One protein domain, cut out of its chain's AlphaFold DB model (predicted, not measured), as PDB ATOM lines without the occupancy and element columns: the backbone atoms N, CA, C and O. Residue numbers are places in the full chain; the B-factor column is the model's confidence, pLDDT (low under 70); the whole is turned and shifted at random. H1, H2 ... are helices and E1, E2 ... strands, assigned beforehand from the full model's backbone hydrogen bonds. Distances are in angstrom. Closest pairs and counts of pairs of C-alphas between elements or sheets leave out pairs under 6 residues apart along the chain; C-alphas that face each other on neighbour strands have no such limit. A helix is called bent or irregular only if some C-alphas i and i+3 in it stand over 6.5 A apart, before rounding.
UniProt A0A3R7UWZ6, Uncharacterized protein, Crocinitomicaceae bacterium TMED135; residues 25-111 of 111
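Overview. This is residues 25 to 111 of the 111 residues of an uncharacterized protein of Crocinitomicaceae bacterium TMED135 (UniProt A0A3R7UWZ6). This is a rod whose middle is a pair of short parallel strands, E1 and E2. H1, H2 and H5 lie lengthwise in one half of the rod, H1 and H5 running away from the strands and H2 running back the opposite way, while H3 and H4, loosely together, make the other half, where residues 84 to 90 stick out. The printed part has 87 residues, with five named helices and two named strands in the order H1 H2 E1 H3 H4 E2 H5, and is mostly helix. It is only just compact, close to loose, with a radius of gyration of the C-alphas of 14.5 A and spans of 48 by 21 by 21 A.

Arrangement. Begin at H1, residues 36 to 48, which touches H5, residues 105 to 110, the same way at a shallow tilt of 20 degrees; their closest C-alphas, of Ala 38 and Ile 105, are 6.8 A apart. Next comes H2, residues 50 to 61, irregular with C-alphas 51 and 54 7.3 A apart. It is close to but not clearly touching H1; their closest C-alphas, of Leu 46 and Lys 53, are 6.3 A apart. Look then at E1, residues 65 to 67, and E2, residues 102 to 104, parallel at 37 degrees, with N 67 and O 103 within hydrogen-bond range at 2.9 A. Between them in the chain come H3, residues 69 to 80, and H4, residues 88 to 97, in a strand-helix-strand unit, two parallel strands with helices between, whose crossover is right-handed. H3 and H4 are close but not clearly touching, opposite ways at a steep tilt of 40 degrees; their closest C-alphas, of Ile 79 and Lys 95, are 7.7 A apart. Each O i to N i+4 pair is within hydrogen-bond range in H1, H4 and H5, against 6 of 8 in H2 and in H3.

Along the chain. Find C-alpha 36 at (-36.906, 2.887, -9.120); from there H1 runs 18.9 A. H2 measures 17.7 A, H3 15.6 A and H4 14.0 A. H5 ends at C-alpha 110, (-49.412, -1.870, -23.477).

Size, cuts and confidence. The farthest C-alphas, of Pro 50 and Asn 85, are 48.0 A apart. The printed part has no cut and no long link. Residues 25 to 28 have pLDDT under 70.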
ATOM      1  N   ASN A  25     -26.866  18.642 -20.009       43.84
ATOM      2  CA  ASN A  25     -27.689  17.524 -19.507       43.84
ATOM      3  C   ASN A  25     -26.997  16.148 -19.661       43.84
ATOM      4  O   ASN A  25     -27.587  15.122 -19.320       43.84
ATOM      5  N   ASN A  26     -25.749  16.095 -20.149       46.94
ATOM      6  CA  ASN A  26     -25.059  14.839 -20.488       46.94
ATOM      7  C   ASN A  26     -24.919  13.879 -19.294       46.94
ATOM      8  O   ASN A  26     -24.896  12.665 -19.479       46.94
ATOM      9  N   ILE A  27     -24.896  14.403 -18.065       42.56
ATOM     10  CA  ILE A  27     -24.739  13.606 -16.840       42.56
ATOM     11  C   ILE A  27     -26.019  12.805 -16.499       42.56
ATOM     12  O   ILE A  27     -25.932  11.803 -15.793       42.56
ATOM     13  N   GLN A  28     -27.193  13.168 -17.038       57.00
ATOM     14  CA  GLN A  28     -28.469  12.472 -16.774       57.00
ATOM     15  C   GLN A  28     -28.955  11.543 -17.898       57.00
ATOM     16  O   GLN A  28     -29.958  10.856 -17.719       57.00
ATOM     17  N   LEU A  29     -28.261  11.464 -19.036       70.62
ATOM     18  CA  LEU A  29     -28.660  10.570 -20.139       70.62
ATOM     19  C   LEU A  29     -28.241   9.107 -19.918       70.62
ATOM     20  O   LEU A  29     -28.567   8.227 -20.720       70.62
ATOM     21  N   ILE A  30     -27.496   8.834 -18.843       85.12
ATOM     22  CA  ILE A  30     -27.015   7.496 -18.516       85.12
ATOM     23  C   ILE A  30     -27.758   6.966 -17.293       85.12
ATOM     24  O   ILE A  30     -27.580   7.443 -16.175       85.12
ATOM     25  N   TYR A  31     -28.523   5.902 -17.506       89.06
ATOM     26  CA  TYR A  31     -29.109   5.084 -16.460       89.06
ATOM     27  C   TYR A  31     -28.343   3.765 -16.400       89.06
ATOM     28  O   TYR A  31     -28.527   2.916 -17.261       89.06
ATOM     29  N   PRO A  32     -27.475   3.533 -15.406       88.38
ATOM     30  CA  PRO A  32     -26.671   2.310 -15.363       88.38
ATOM     31  C   PRO A  32     -27.477   1.060 -14.977       88.38
ATOM     32  O   PRO A  32     -26.972  -0.056 -15.078       88.38
ATOM     33  N   LYS A  33     -28.707   1.242 -14.489       90.69
ATOM     34  CA  LYS A  33     -29.602   0.192 -13.999       90.69
ATOM     35  C   LYS A  33     -31.053   0.627 -14.154       90.69
ATOM     36  O   LYS A  33     -31.333   1.824 -14.182       90.69
ATOM     37  N   THR A  34     -31.960  -0.347 -14.172       89.56
ATOM     38  CA  THR A  34     -33.408  -0.111 -14.134       89.56
ATOM     39  C   THR A  34     -33.783   0.823 -12.985       89.56
ATOM     40  O   THR A  34     -33.385   0.592 -11.832       89.56
ATOM     41  N   THR A  35     -34.550   1.863 -13.303       90.44
ATOM     42  CA  THR A  35     -34.883   2.941 -12.367       90.44
ATOM     43  C   THR A  35     -35.917   2.504 -11.334       90.44
ATOM     44  O   THR A  35     -36.642   1.521 -11.512       90.44
ATOM     45  N   ILE A  36     -35.960   3.205 -10.198       91.00
ATOM     46  CA  ILE A  36     -36.906   2.887  -9.120       91.00
ATOM     47  C   ILE A  36     -38.337   3.164  -9.593       91.00
ATOM     48  O   ILE A  36     -39.237   2.381  -9.282       91.00
ATOM     49  N   GLU A  37     -38.534   4.224 -10.381       91.12
ATOM     50  CA  GLU A  37     -39.823   4.556 -10.986       91.12
ATOM     51  C   GLU A  37     -40.315   3.413 -11.876       91.12
ATOM     52  O   GLU A  37     -41.421   2.916 -11.663       91.12
ATOM     53  N   ALA A  38     -39.459   2.917 -12.778       92.12
ATOM     54  CA  ALA A  38     -39.820   1.819 -13.665       92.12
ATOM     55  C   ALA A  38     -40.166   0.538 -12.887       92.12
ATOM     56  O   ALA A  38     -41.171  -0.115 -13.164       92.12
ATOM     57  N   LYS A  39     -39.394   0.199 -11.841       92.69
ATOM     58  CA  LYS A  39     -39.710  -0.952 -10.967       92.69
ATOM     59  C   LYS A  39     -41.068  -0.812 -10.292       92.69
ATOM     60  O   LYS A  39     -41.791  -1.801 -10.170       92.69
ATOM     61  N   LYS A  40     -41.395   0.389  -9.812       94.62
ATOM     62  CA  LYS A  40     -42.662   0.657  -9.125       94.62
ATOM     63  C   LYS A  40     -43.842   0.490 -10.078       94.62
ATOM     64  O   LYS A  40     -44.831  -0.136  -9.707       94.62
ATOM     65  N   GLU A  41     -43.721   1.002 -11.292       93.94
ATOM     66  CA  GLU A  41     -44.769   0.921 -12.307       93.94
ATOM     67  C   GLU A  41     -44.994  -0.515 -12.796       93.94
ATOM     68  O   GLU A  41     -46.129  -0.989 -12.780       93.94
ATOM     69  N   ILE A  42     -43.917  -1.263 -13.067       92.00
ATOM     70  CA  ILE A  42     -43.996  -2.702 -13.366       92.00
ATOM     71  C   ILE A  42     -44.681  -3.457 -12.225       92.00
ATOM     72  O   ILE A  42     -45.578  -4.264 -12.463       92.00
ATOM     73  N   LYS A  43     -44.285  -3.197 -10.971       92.81
ATOM     74  CA  LYS A  43     -44.890  -3.851  -9.803       92.81
ATOM     75  C   LYS A  43     -46.393  -3.584  -9.742       92.81
ATOM     76  O   LYS A  43     -47.155  -4.525  -9.550       92.81
ATOM     77  N   ASN A  44     -46.814  -2.334  -9.922       94.12
ATOM     78  CA  ASN A  44     -48.229  -1.967  -9.916       94.12
ATOM     79  C   ASN A  44     -48.997  -2.657 -11.051       94.12
ATOM     80  O   ASN A  44     -50.076  -3.195 -10.817       94.12
ATOM     81  N   HIS A  45     -48.425  -2.703 -12.254       92.81
ATOM     82  CA  HIS A  45     -49.034  -3.386 -13.391       92.81
ATOM     83  C   HIS A  45     -49.186  -4.898 -13.155       92.81
ATOM     84  O   HIS A  45     -50.239  -5.459 -13.448       92.81
ATOM     85  N   LEU A  46     -48.180  -5.552 -12.566       93.00
ATOM     86  CA  LEU A  46     -48.213  -6.984 -12.247       93.00
ATOM     87  C   LEU A  46     -49.183  -7.341 -11.113       93.00
ATOM     88  O   LEU A  46     -49.642  -8.479 -11.060       93.00
ATOM     89  N   LEU A  47     -49.508  -6.402 -10.217       93.62
ATOM     90  CA  LEU A  47     -50.572  -6.607  -9.225       93.62
ATOM     91  C   LEU A  47     -51.947  -6.720  -9.894       93.62
ATOM     92  O   LEU A  47     -52.778  -7.498  -9.438       93.62
ATOM     93  N   LEU A  48     -52.168  -5.961 -10.970       93.69
ATOM     94  CA  LEU A  48     -53.411  -5.985 -11.746       93.69
ATOM     95  C   LEU A  48     -53.420  -7.106 -12.798       93.69
ATOM     96  O   LEU A  48     -54.481  -7.614 -13.141       93.69
ATOM     97  N   ASN A  49     -52.243  -7.501 -13.294       91.81
ATOM     98  CA  ASN A  49     -52.067  -8.476 -14.372       91.81
ATOM     99  C   ASN A  49     -51.044  -9.564 -13.988       91.81
ATOM    100  O   ASN A  49     -49.960  -9.632 -14.584       91.81
ATOM    101  N   PRO A  50     -51.345 -10.426 -13.000       91.12
ATOM    102  CA  PRO A  50     -50.405 -11.433 -12.504       91.12
ATOM    103  C   PRO A  50     -49.947 -12.427 -13.583       91.12
ATOM    104  O   PRO A  50     -48.818 -12.915 -13.526       91.12
ATOM    105  N   GLN A  51     -50.771 -12.676 -14.604       91.62
ATOM    106  CA  GLN A  51     -50.455 -13.530 -15.751       91.62
ATOM    107  C   GLN A  51     -49.250 -13.035 -16.569       91.62
ATOM    108  O   GLN A  51     -48.562 -13.837 -17.192       91.62
ATOM    109  N   LYS A  52     -48.931 -11.732 -16.530       89.56
ATOM    110  CA  LYS A  52     -47.780 -11.156 -17.251       89.56
ATOM    111  C   LYS A  52     -46.446 -11.325 -16.502       89.56
ATOM    112  O   LYS A  52     -45.405 -10.887 -16.988       89.56
ATOM    113  N   LYS A  53     -46.431 -11.953 -15.320       89.56
ATOM    114  CA  LYS A  53     -45.231 -12.057 -14.470       89.56
ATOM    115  C   LYS A  53     -44.065 -12.784 -15.146       89.56
ATOM    116  O   LYS A  53     -42.928 -12.333 -15.017       89.56
ATOM    117  N   GLU A  54     -44.328 -13.873 -15.866       88.62
ATOM    118  CA  GLU A  54     -43.280 -14.621 -16.579       88.62
ATOM    119  C   GLU A  54     -42.696 -13.820 -17.747       88.62
ATOM    120  O   GLU A  54     -41.477 -13.786 -17.914       88.62
ATOM    121  N   TYR A  55     -43.541 -13.080 -18.472       88.19
ATOM    122  CA  TYR A  55     -43.109 -12.179 -19.542       88.19
ATOM    123  C   TYR A  55     -42.126 -11.123 -19.022       88.19
ATOM    124  O   TYR A  55     -40.986 -11.049 -19.483       88.19
ATOM    125  N   PHE A  56     -42.510 -10.378 -17.978       87.25
ATOM    126  CA  PHE A  56     -41.631  -9.374 -17.366       87.25
ATOM    127  C   PHE A  56     -40.350  -9.984 -16.785       87.25
ATOM    128  O   PHE A  56     -39.293  -9.357 -16.862       87.25
ATOM    129  N   LYS A  57     -40.413 -11.204 -16.236       86.19
ATOM    130  CA  LYS A  57     -39.226 -11.907 -15.736       86.19
ATOM    131  C   LYS A  57     -38.227 -12.177 -16.865       86.19
ATOM    132  O   LYS A  57     -37.062 -11.832 -16.712       86.19
ATOM    133  N   SER A  58     -38.689 -12.679 -18.012       87.44
ATOM    134  CA  SER A  58     -37.817 -12.959 -19.165       87.44
ATOM    135  C   SER A  58     -37.069 -11.715 -19.675       87.44
ATOM    136  O   SER A  58     -35.895 -11.784 -20.041       87.44
ATOM    137  N   ILE A  59     -37.712 -10.546 -19.623       84.25
ATOM    138  CA  ILE A  59     -37.124  -9.266 -20.034       84.25
ATOM    139  C   ILE A  59     -36.095  -8.771 -19.015       84.25
ATOM    140  O   ILE A  59     -35.027  -8.295 -19.399       84.25
ATOM    141  N   ILE A  60     -36.398  -8.887 -17.719       79.62
ATOM    142  CA  ILE A  60     -35.453  -8.537 -16.647       79.62
ATOM    143  C   ILE A  60     -34.207  -9.431 -16.731       79.62
ATOM    144  O   ILE A  60     -33.088  -8.931 -16.615       79.62
ATOM    145  N   ASP A  61     -34.396 -10.722 -17.008       80.38
ATOM    146  CA  ASP A  61     -33.314 -11.698 -17.167       80.38
ATOM    147  C   ASP A  61     -32.476 -11.437 -18.439       80.38
ATOM    148  O   ASP A  61     -31.296 -11.776 -18.494       80.38
ATOM    149  N   SER A  62     -33.040 -10.741 -19.435       82.88
ATOM    150  CA  SER A  62     -32.360 -10.347 -20.681       82.88
ATOM    151  C   SER A  62     -31.388  -9.163 -20.529       82.88
ATOM    152  O   SER A  62     -30.896  -8.631 -21.524       82.88
ATOM    153  N   ASN A  63     -31.067  -8.746 -19.298       82.81
ATOM    154  CA  ASN A  63     -30.110  -7.668 -19.002       82.81
ATOM    155  C   ASN A  63     -30.499  -6.283 -19.566       82.81
ATOM    156  O   ASN A  63     -29.641  -5.404 -19.728       82.81
ATOM    157  N   TYR A  64     -31.788  -6.059 -19.833       90.75
ATOM    158  CA  TYR A  64     -32.292  -4.740 -20.199       90.75
ATOM    159  C   TYR A  64     -32.335  -3.798 -18.993       90.75
ATOM    160  O   TYR A  64     -32.621  -4.178 -17.856       90.75
ATOM    161  N   ILE A  65     -32.085  -2.524 -19.269       92.69
ATOM    162  CA  ILE A  65     -32.250  -1.421 -18.335       92.69
ATOM    163  C   ILE A  65     -33.600  -0.780 -18.642       92.69
ATOM    164  O   ILE A  65     -33.784  -0.123 -19.667       92.69
ATOM    165  N   LEU A  66     -34.554  -1.013 -17.749       93.00
ATOM    166  CA  LEU A  66     -35.931  -0.584 -17.936       93.00
ATOM    167  C   LEU A  66     -36.102   0.854 -17.451       93.00
ATOM    168  O   LEU A  66     -35.710   1.196 -16.330       93.00
ATOM    169  N   LEU A  67     -36.682   1.678 -18.315       93.69
ATOM    170  CA  LEU A  67     -36.907   3.103 -18.119       93.69
ATOM    171  C   LEU A  67     -38.381   3.415 -18.365       93.69
ATOM    172  O   LEU A  67     -39.013   2.776 -19.205       93.69
ATOM    173  N   THR A  68     -38.903   4.419 -17.666       93.00
ATOM    174  CA  THR A  68     -40.204   5.005 -18.017       93.00
ATOM    175  C   THR A  68     -40.086   5.829 -19.297       93.00
ATOM    176  O   THR A  68     -38.995   6.297 -19.646       93.00
ATOM    177  N   GLU A  69     -41.202   6.101 -19.964       91.25
ATOM    178  CA  GLU A  69     -41.306   6.956 -21.153       91.25
ATOM    179  C   GLU A  69     -40.621   8.310 -20.906       91.25
ATOM    180  O   GLU A  69     -39.849   8.801 -21.732       91.25
ATOM    181  N   LYS A  70     -40.822   8.884 -19.711       90.56
ATOM    182  CA  LYS A  70     -40.231  10.168 -19.294       90.56
ATOM    183  C   LYS A  70     -38.701  10.147 -19.272       90.56
ATOM    184  O   LYS A  70     -38.080  11.180 -19.509       90.56
ATOM    185  N   GLN A  71     -38.102   8.997 -18.974       91.06
ATOM    186  CA  GLN A  71     -36.651   8.796 -18.900       91.06
ATOM    187  C   GLN A  71     -36.081   8.361 -20.256       91.06
ATOM    188  O   GLN A  71     -35.007   8.806 -20.657       91.06
ATOM    189  N   PHE A  72     -36.816   7.526 -20.991       91.94
ATOM    190  CA  PHE A  72     -36.405   6.997 -22.286       91.94
ATOM    191  C   PHE A  72     -36.486   8.042 -23.409       91.94
ATOM    192  O   PHE A  72     -35.585   8.125 -24.247       91.94
ATOM    193  N   LEU A  73     -37.536   8.869 -23.433       90.31
ATOM    194  CA  LEU A  73     -37.801   9.807 -24.526       90.31
ATOM    195  C   LEU A  73     -36.684  10.850 -24.736       90.31
ATOM    196  O   LEU A  73     -36.294  11.051 -25.887       90.31
ATOM    197  N   PRO A  74     -36.119  11.495 -23.694       89.75
ATOM    198  CA  PRO A  74     -34.979  12.397 -23.864       89.75
ATOM    199  C   PRO A  74     -33.758  11.707 -24.485       89.75
ATOM    200  O   PRO A  74     -33.094  12.288 -25.340       89.75
ATOM    201  N   ILE A  75     -33.495  10.452 -24.109       90.12
ATOM    202  CA  ILE A  75     -32.376   9.667 -24.646       90.12
ATOM    203  C   ILE A  75     -32.617   9.315 -26.112       90.12
ATOM    204  O   ILE A  75     -31.724   9.463 -26.944       90.12
ATOM    205  N   LYS A  76     -33.836   8.883 -26.444       90.69
ATOM    206  CA  LYS A  76     -34.224   8.605 -27.825       90.69
ATOM    207  C   LYS A  76     -34.063   9.851 -28.700       90.69
ATOM    208  O   LYS A  76     -33.422   9.772 -29.743       90.69
ATOM    209  N   LYS A  77     -34.545  11.009 -28.233       89.81
ATOM    210  CA  LYS A  77     -34.374  12.292 -28.932       89.81
ATOM    211  C   LYS A  77     -32.905  12.666 -29.118       89.81
ATOM    212  O   LYS A  77     -32.567  13.200 -30.168       89.81
ATOM    213  N   TYR A  78     -32.043  12.391 -28.140       87.38
ATOM    214  CA  TYR A  78     -30.603  12.611 -28.282       87.38
ATOM    215  C   TYR A  78     -30.003  11.751 -29.407       87.38
ATOM    216  O   TYR A  78     -29.240  12.256 -30.222       87.38
ATOM    217  N   ILE A  79     -30.394  10.474 -29.506       88.44
ATOM    218  CA  ILE A  79     -29.933   9.588 -30.586       88.44
ATOM    219  C   ILE A  79     -30.454  10.026 -31.961       88.44
ATOM    220  O   ILE A  79     -29.704   9.981 -32.933       88.44
ATOM    221  N   GLU A  80     -31.726  10.411 -32.051       89.44
ATOM    222  CA  GLU A  80     -32.381  10.774 -33.315       89.44
ATOM    223  C   GLU A  80     -31.918  12.124 -33.867       89.44
ATOM    224  O   GLU A  80     -31.854  12.292 -35.079       89.44
ATOM    225  N   ASN A  81     -31.577  13.069 -32.989       88.31
ATOM    226  CA  ASN A  81     -31.137  14.413 -33.370       88.31
ATOM    227  C   ASN A  81     -29.618  14.589 -33.246       88.31
ATOM    228  O   ASN A  81     -29.140  15.721 -33.144       88.31
ATOM    229  N   TYR A  82     -28.863  13.488 -33.211       86.00
ATOM    230  CA  TYR A  82     -27.408  13.543 -33.150       86.00
ATOM    231  C   TYR A  82     -26.849  14.291 -34.368       86.00
ATOM    232  O   TYR A  82     -27.181  13.979 -35.512       86.00
ATOM    233  N   ASN A  83     -25.987  15.272 -34.110       84.38
ATOM    234  CA  ASN A  83     -25.315  16.061 -35.132       84.38
ATOM    235  C   ASN A  83     -23.892  15.524 -35.333       84.38
ATOM    236  O   ASN A  83     -23.130  15.425 -34.376       84.38
ATOM    237  N   GLU A  84     -23.503  15.227 -36.573       76.31
ATOM    238  CA  GLU A  84     -22.165  14.709 -36.911       76.31
ATOM    239  C   GLU A  84     -21.020  15.667 -36.538       76.31
ATOM    240  O   GLU A  84     -19.875  15.240 -36.410       76.31
ATOM    241  N   ASN A  85     -21.326  16.947 -36.299       76.31
ATOM    242  CA  ASN A  85     -20.375  17.929 -35.772       76.31
ATOM    243  C   ASN A  85     -20.049  17.731 -34.272       76.31
ATOM    244  O   ASN A  85     -19.155  18.394 -33.745       76.31
ATOM    245  N   GLU A  86     -20.764  16.851 -33.565       75.25
ATOM    246  CA  GLU A  86     -20.472  16.445 -32.185       75.25
ATOM    247  C   GLU A  86     -19.474  15.273 -32.133       75.25
ATOM    248  O   GLU A  86     -19.208  14.607 -33.130       75.25
ATOM    249  N   ASN A  87     -18.941  14.956 -30.947       82.81
ATOM    250  CA  ASN A  87     -17.956  13.884 -30.762       82.81
ATOM    251  C   ASN A  87     -18.520  12.486 -31.104       82.81
ATOM    252  O   ASN A  87     -19.035  11.759 -30.251       82.81
ATOM    253  N   TYR A  88     -18.360  12.087 -32.368       85.56
ATOM    254  CA  TYR A  88     -18.854  10.827 -32.928       85.56
ATOM    255  C   TYR A  88     -18.386   9.589 -32.168       85.56
ATOM    256  O   TYR A  88     -19.142   8.631 -31.983       85.56
ATOM    257  N   LYS A  89     -17.149   9.606 -31.667       85.38
ATOM    258  CA  LYS A  89     -16.596   8.478 -30.913       85.38
ATOM    259  C   LYS A  89     -17.334   8.284 -29.589       85.38
ATOM    260  O   LYS A  89     -17.688   7.153 -29.253       85.38
ATOM    261  N   GLU A  90     -17.585   9.362 -28.853       83.69
ATOM    262  CA  GLU A  90     -18.348   9.310 -27.599       83.69
ATOM    263  C   GLU A  90     -19.799   8.899 -27.837       83.69
ATOM    264  O   GLU A  90     -20.305   8.019 -27.135       83.69
ATOM    265  N   PHE A  91     -20.432   9.445 -28.878       87.12
ATOM    266  CA  PHE A  91     -21.778   9.054 -29.290       87.12
ATOM    267  C   PHE A  91     -21.877   7.553 -29.592       87.12
ATOM    268  O   PHE A  91     -22.763   6.865 -29.076       87.12
ATOM    269  N   LEU A  92     -20.943   7.007 -30.379       88.88
ATOM    270  CA  LEU A  92     -20.911   5.578 -30.689       88.88
ATOM    271  C   LEU A  92     -20.717   4.715 -29.442       88.88
ATOM    272  O   LEU A  92     -21.377   3.679 -29.309       88.88
ATOM    273  N   ILE A  93     -19.823   5.120 -28.535       88.56
ATOM    274  CA  ILE A  93     -19.601   4.416 -27.267       88.56
ATOM    275  C   ILE A  93     -20.885   4.429 -26.439       88.56
ATOM    276  O   ILE A  93     -21.303   3.373 -25.962       88.56
ATOM    277  N   PHE A  94     -21.544   5.582 -26.309       89.12
ATOM    278  CA  PHE A  94     -22.816   5.703 -25.604       89.12
ATOM    279  C   PHE A  94     -23.893   4.805 -26.224       89.12
ATOM    280  O   PHE A  94     -24.507   3.998 -25.520       89.12
ATOM    281  N   LYS A  95     -24.079   4.886 -27.545       90.19
ATOM    282  CA  LYS A  95     -25.098   4.125 -28.270       90.19
ATOM    283  C   LYS A  95     -24.909   2.619 -28.083       90.19
ATOM    284  O   LYS A  95     -25.856   1.920 -27.729       90.19
ATOM    285  N   LYS A  96     -23.680   2.124 -28.270       91.06
ATOM    286  CA  LYS A  96     -23.360   0.693 -28.147       91.06
ATOM    287  C   LYS A  96     -23.416   0.196 -26.703       91.06
ATOM    288  O   LYS A  96     -23.887  -0.911 -26.461       91.06
ATOM    289  N   LYS A  97     -22.916   0.984 -25.749       90.12
ATOM    290  CA  LYS A  97     -22.798   0.559 -24.346       90.12
ATOM    291  C   LYS A  97     -24.122   0.641 -23.590       90.12
ATOM    292  O   LYS A  97     -24.396  -0.235 -22.769       90.12
ATOM    293  N   TRP A  98     -24.902   1.687 -23.852       91.81
ATOM    294  CA  TRP A  98     -26.061   2.056 -23.046       91.81
ATOM    295  C   TRP A  98     -27.368   1.972 -23.825       91.81
ATOM    296  O   TRP A  98     -28.230   1.187 -23.446       91.81
ATOM    297  N   PHE A  99     -27.506   2.722 -24.924       91.81
ATOM    298  CA  PHE A  99     -28.795   2.871 -25.612       91.81
ATOM    299  C   PHE A  99     -29.404   1.540 -26.065       91.81
ATOM    300  O   PHE A  99     -30.594   1.324 -25.866       91.81
ATOM    301  N   LEU A 100     -28.591   0.618 -26.592       91.19
ATOM    302  CA  LEU A 100     -29.055  -0.716 -27.002       91.19
ATOM    303  C   LEU A 100     -29.623  -1.564 -25.852       91.19
ATOM    304  O   LEU A 100     -30.332  -2.532 -26.107       91.19
ATOM    305  N   LYS A 101     -29.312  -1.221 -24.598       92.38
ATOM    306  CA  LYS A 101     -29.837  -1.902 -23.409       92.38
ATOM    307  C   LYS A 101     -31.066  -1.212 -22.829       92.38
ATOM    308  O   LYS A 101     -31.677  -1.770 -21.924       92.38
ATOM    309  N   TYR A 102     -31.412  -0.007 -23.278       93.12
ATOM    310  CA  TYR A 102     -32.561   0.714 -22.744       93.12
ATOM    311  C   TYR A 102     -33.861   0.212 -23.347       93.12
ATOM    312  O   TYR A 102     -33.994   0.113 -24.564       93.12
ATOM    313  N   TYR A 103     -34.838  -0.039 -22.479       92.31
ATOM    314  CA  TYR A 103     -36.175  -0.445 -22.884       92.31
ATOM    315  C   TYR A 103     -37.229   0.429 -22.205       92.31
ATOM    316  O   TYR A 103     -37.132   0.709 -21.009       92.31
ATOM    317  N   ASN A 104     -38.229   0.849 -22.978       93.19
ATOM    318  CA  ASN A 104     -39.366   1.628 -22.494       93.19
ATOM    319  C   ASN A 104     -40.425   0.684 -21.899       93.19
ATOM    320  O   ASN A 104     -40.945  -0.168 -22.626       93.19
ATOM    321  N   ILE A 105     -40.743   0.812 -20.609       93.00
ATOM    322  CA  ILE A 105     -41.684  -0.107 -19.948       93.00
ATOM    323  C   ILE A 105     -43.119   0.075 -20.420       93.00
ATOM    324  O   ILE A 105     -43.873  -0.892 -20.428       93.00
ATOM    325  N   GLU A 106     -43.492   1.267 -20.871       92.19
ATOM    326  CA  GLU A 106     -44.837   1.556 -21.355       92.19
ATOM    327  C   GLU A 106     -45.160   0.717 -22.600       92.19
ATOM    328  O   GLU A 106     -46.298   0.288 -22.776       92.19
ATOM    329  N   LYS A 107     -44.153   0.370 -23.417       88.38
ATOM    330  CA  LYS A 107     -44.326  -0.600 -24.513       88.38
ATOM    331  C   LYS A 107     -44.663  -2.001 -24.000       88.38
ATOM    332  O   LYS A 107     -45.544  -2.639 -24.548       88.38
ATOM    333  N   LEU A 108     -44.005  -2.447 -22.930       85.06
ATOM    334  CA  LEU A 108     -44.224  -3.772 -22.329       85.06
ATOM    335  C   LEU A 108     -45.567  -3.888 -21.610       85.06
ATOM    336  O   LEU A 108     -46.109  -4.977 -21.449       85.06
ATOM    337  N   ILE A 109     -46.054  -2.769 -21.081       87.88
ATOM    338  CA  ILE A 109     -47.323  -2.704 -20.360       87.88
ATOM    339  C   ILE A 109     -48.494  -2.747 -21.348       87.88
ATOM    340  O   ILE A 109     -49.477  -3.444 -21.083       87.88
ATOM    341  N   ASN A 110     -48.362  -2.034 -22.471       83.00
ATOM    342  CA  ASN A 110     -49.412  -1.870 -23.477       83.00
ATOM    343  C   ASN A 110     -49.468  -2.990 -24.539       83.00
ATOM    344  O   ASN A 110     -50.454  -3.048 -25.269       83.00
ATOM    345  N   GLU A 111     -48.448  -3.850 -24.630       70.44
ATOM    346  CA  GLU A 111     -48.496  -5.148 -25.338       70.44
ATOM    347  C   GLU A 111     -49.333  -6.178 -24.569       70.44
ATOM    348  O   GLU A 111     -50.189  -6.843 -25.189       70.44
TER     349      GLU A 111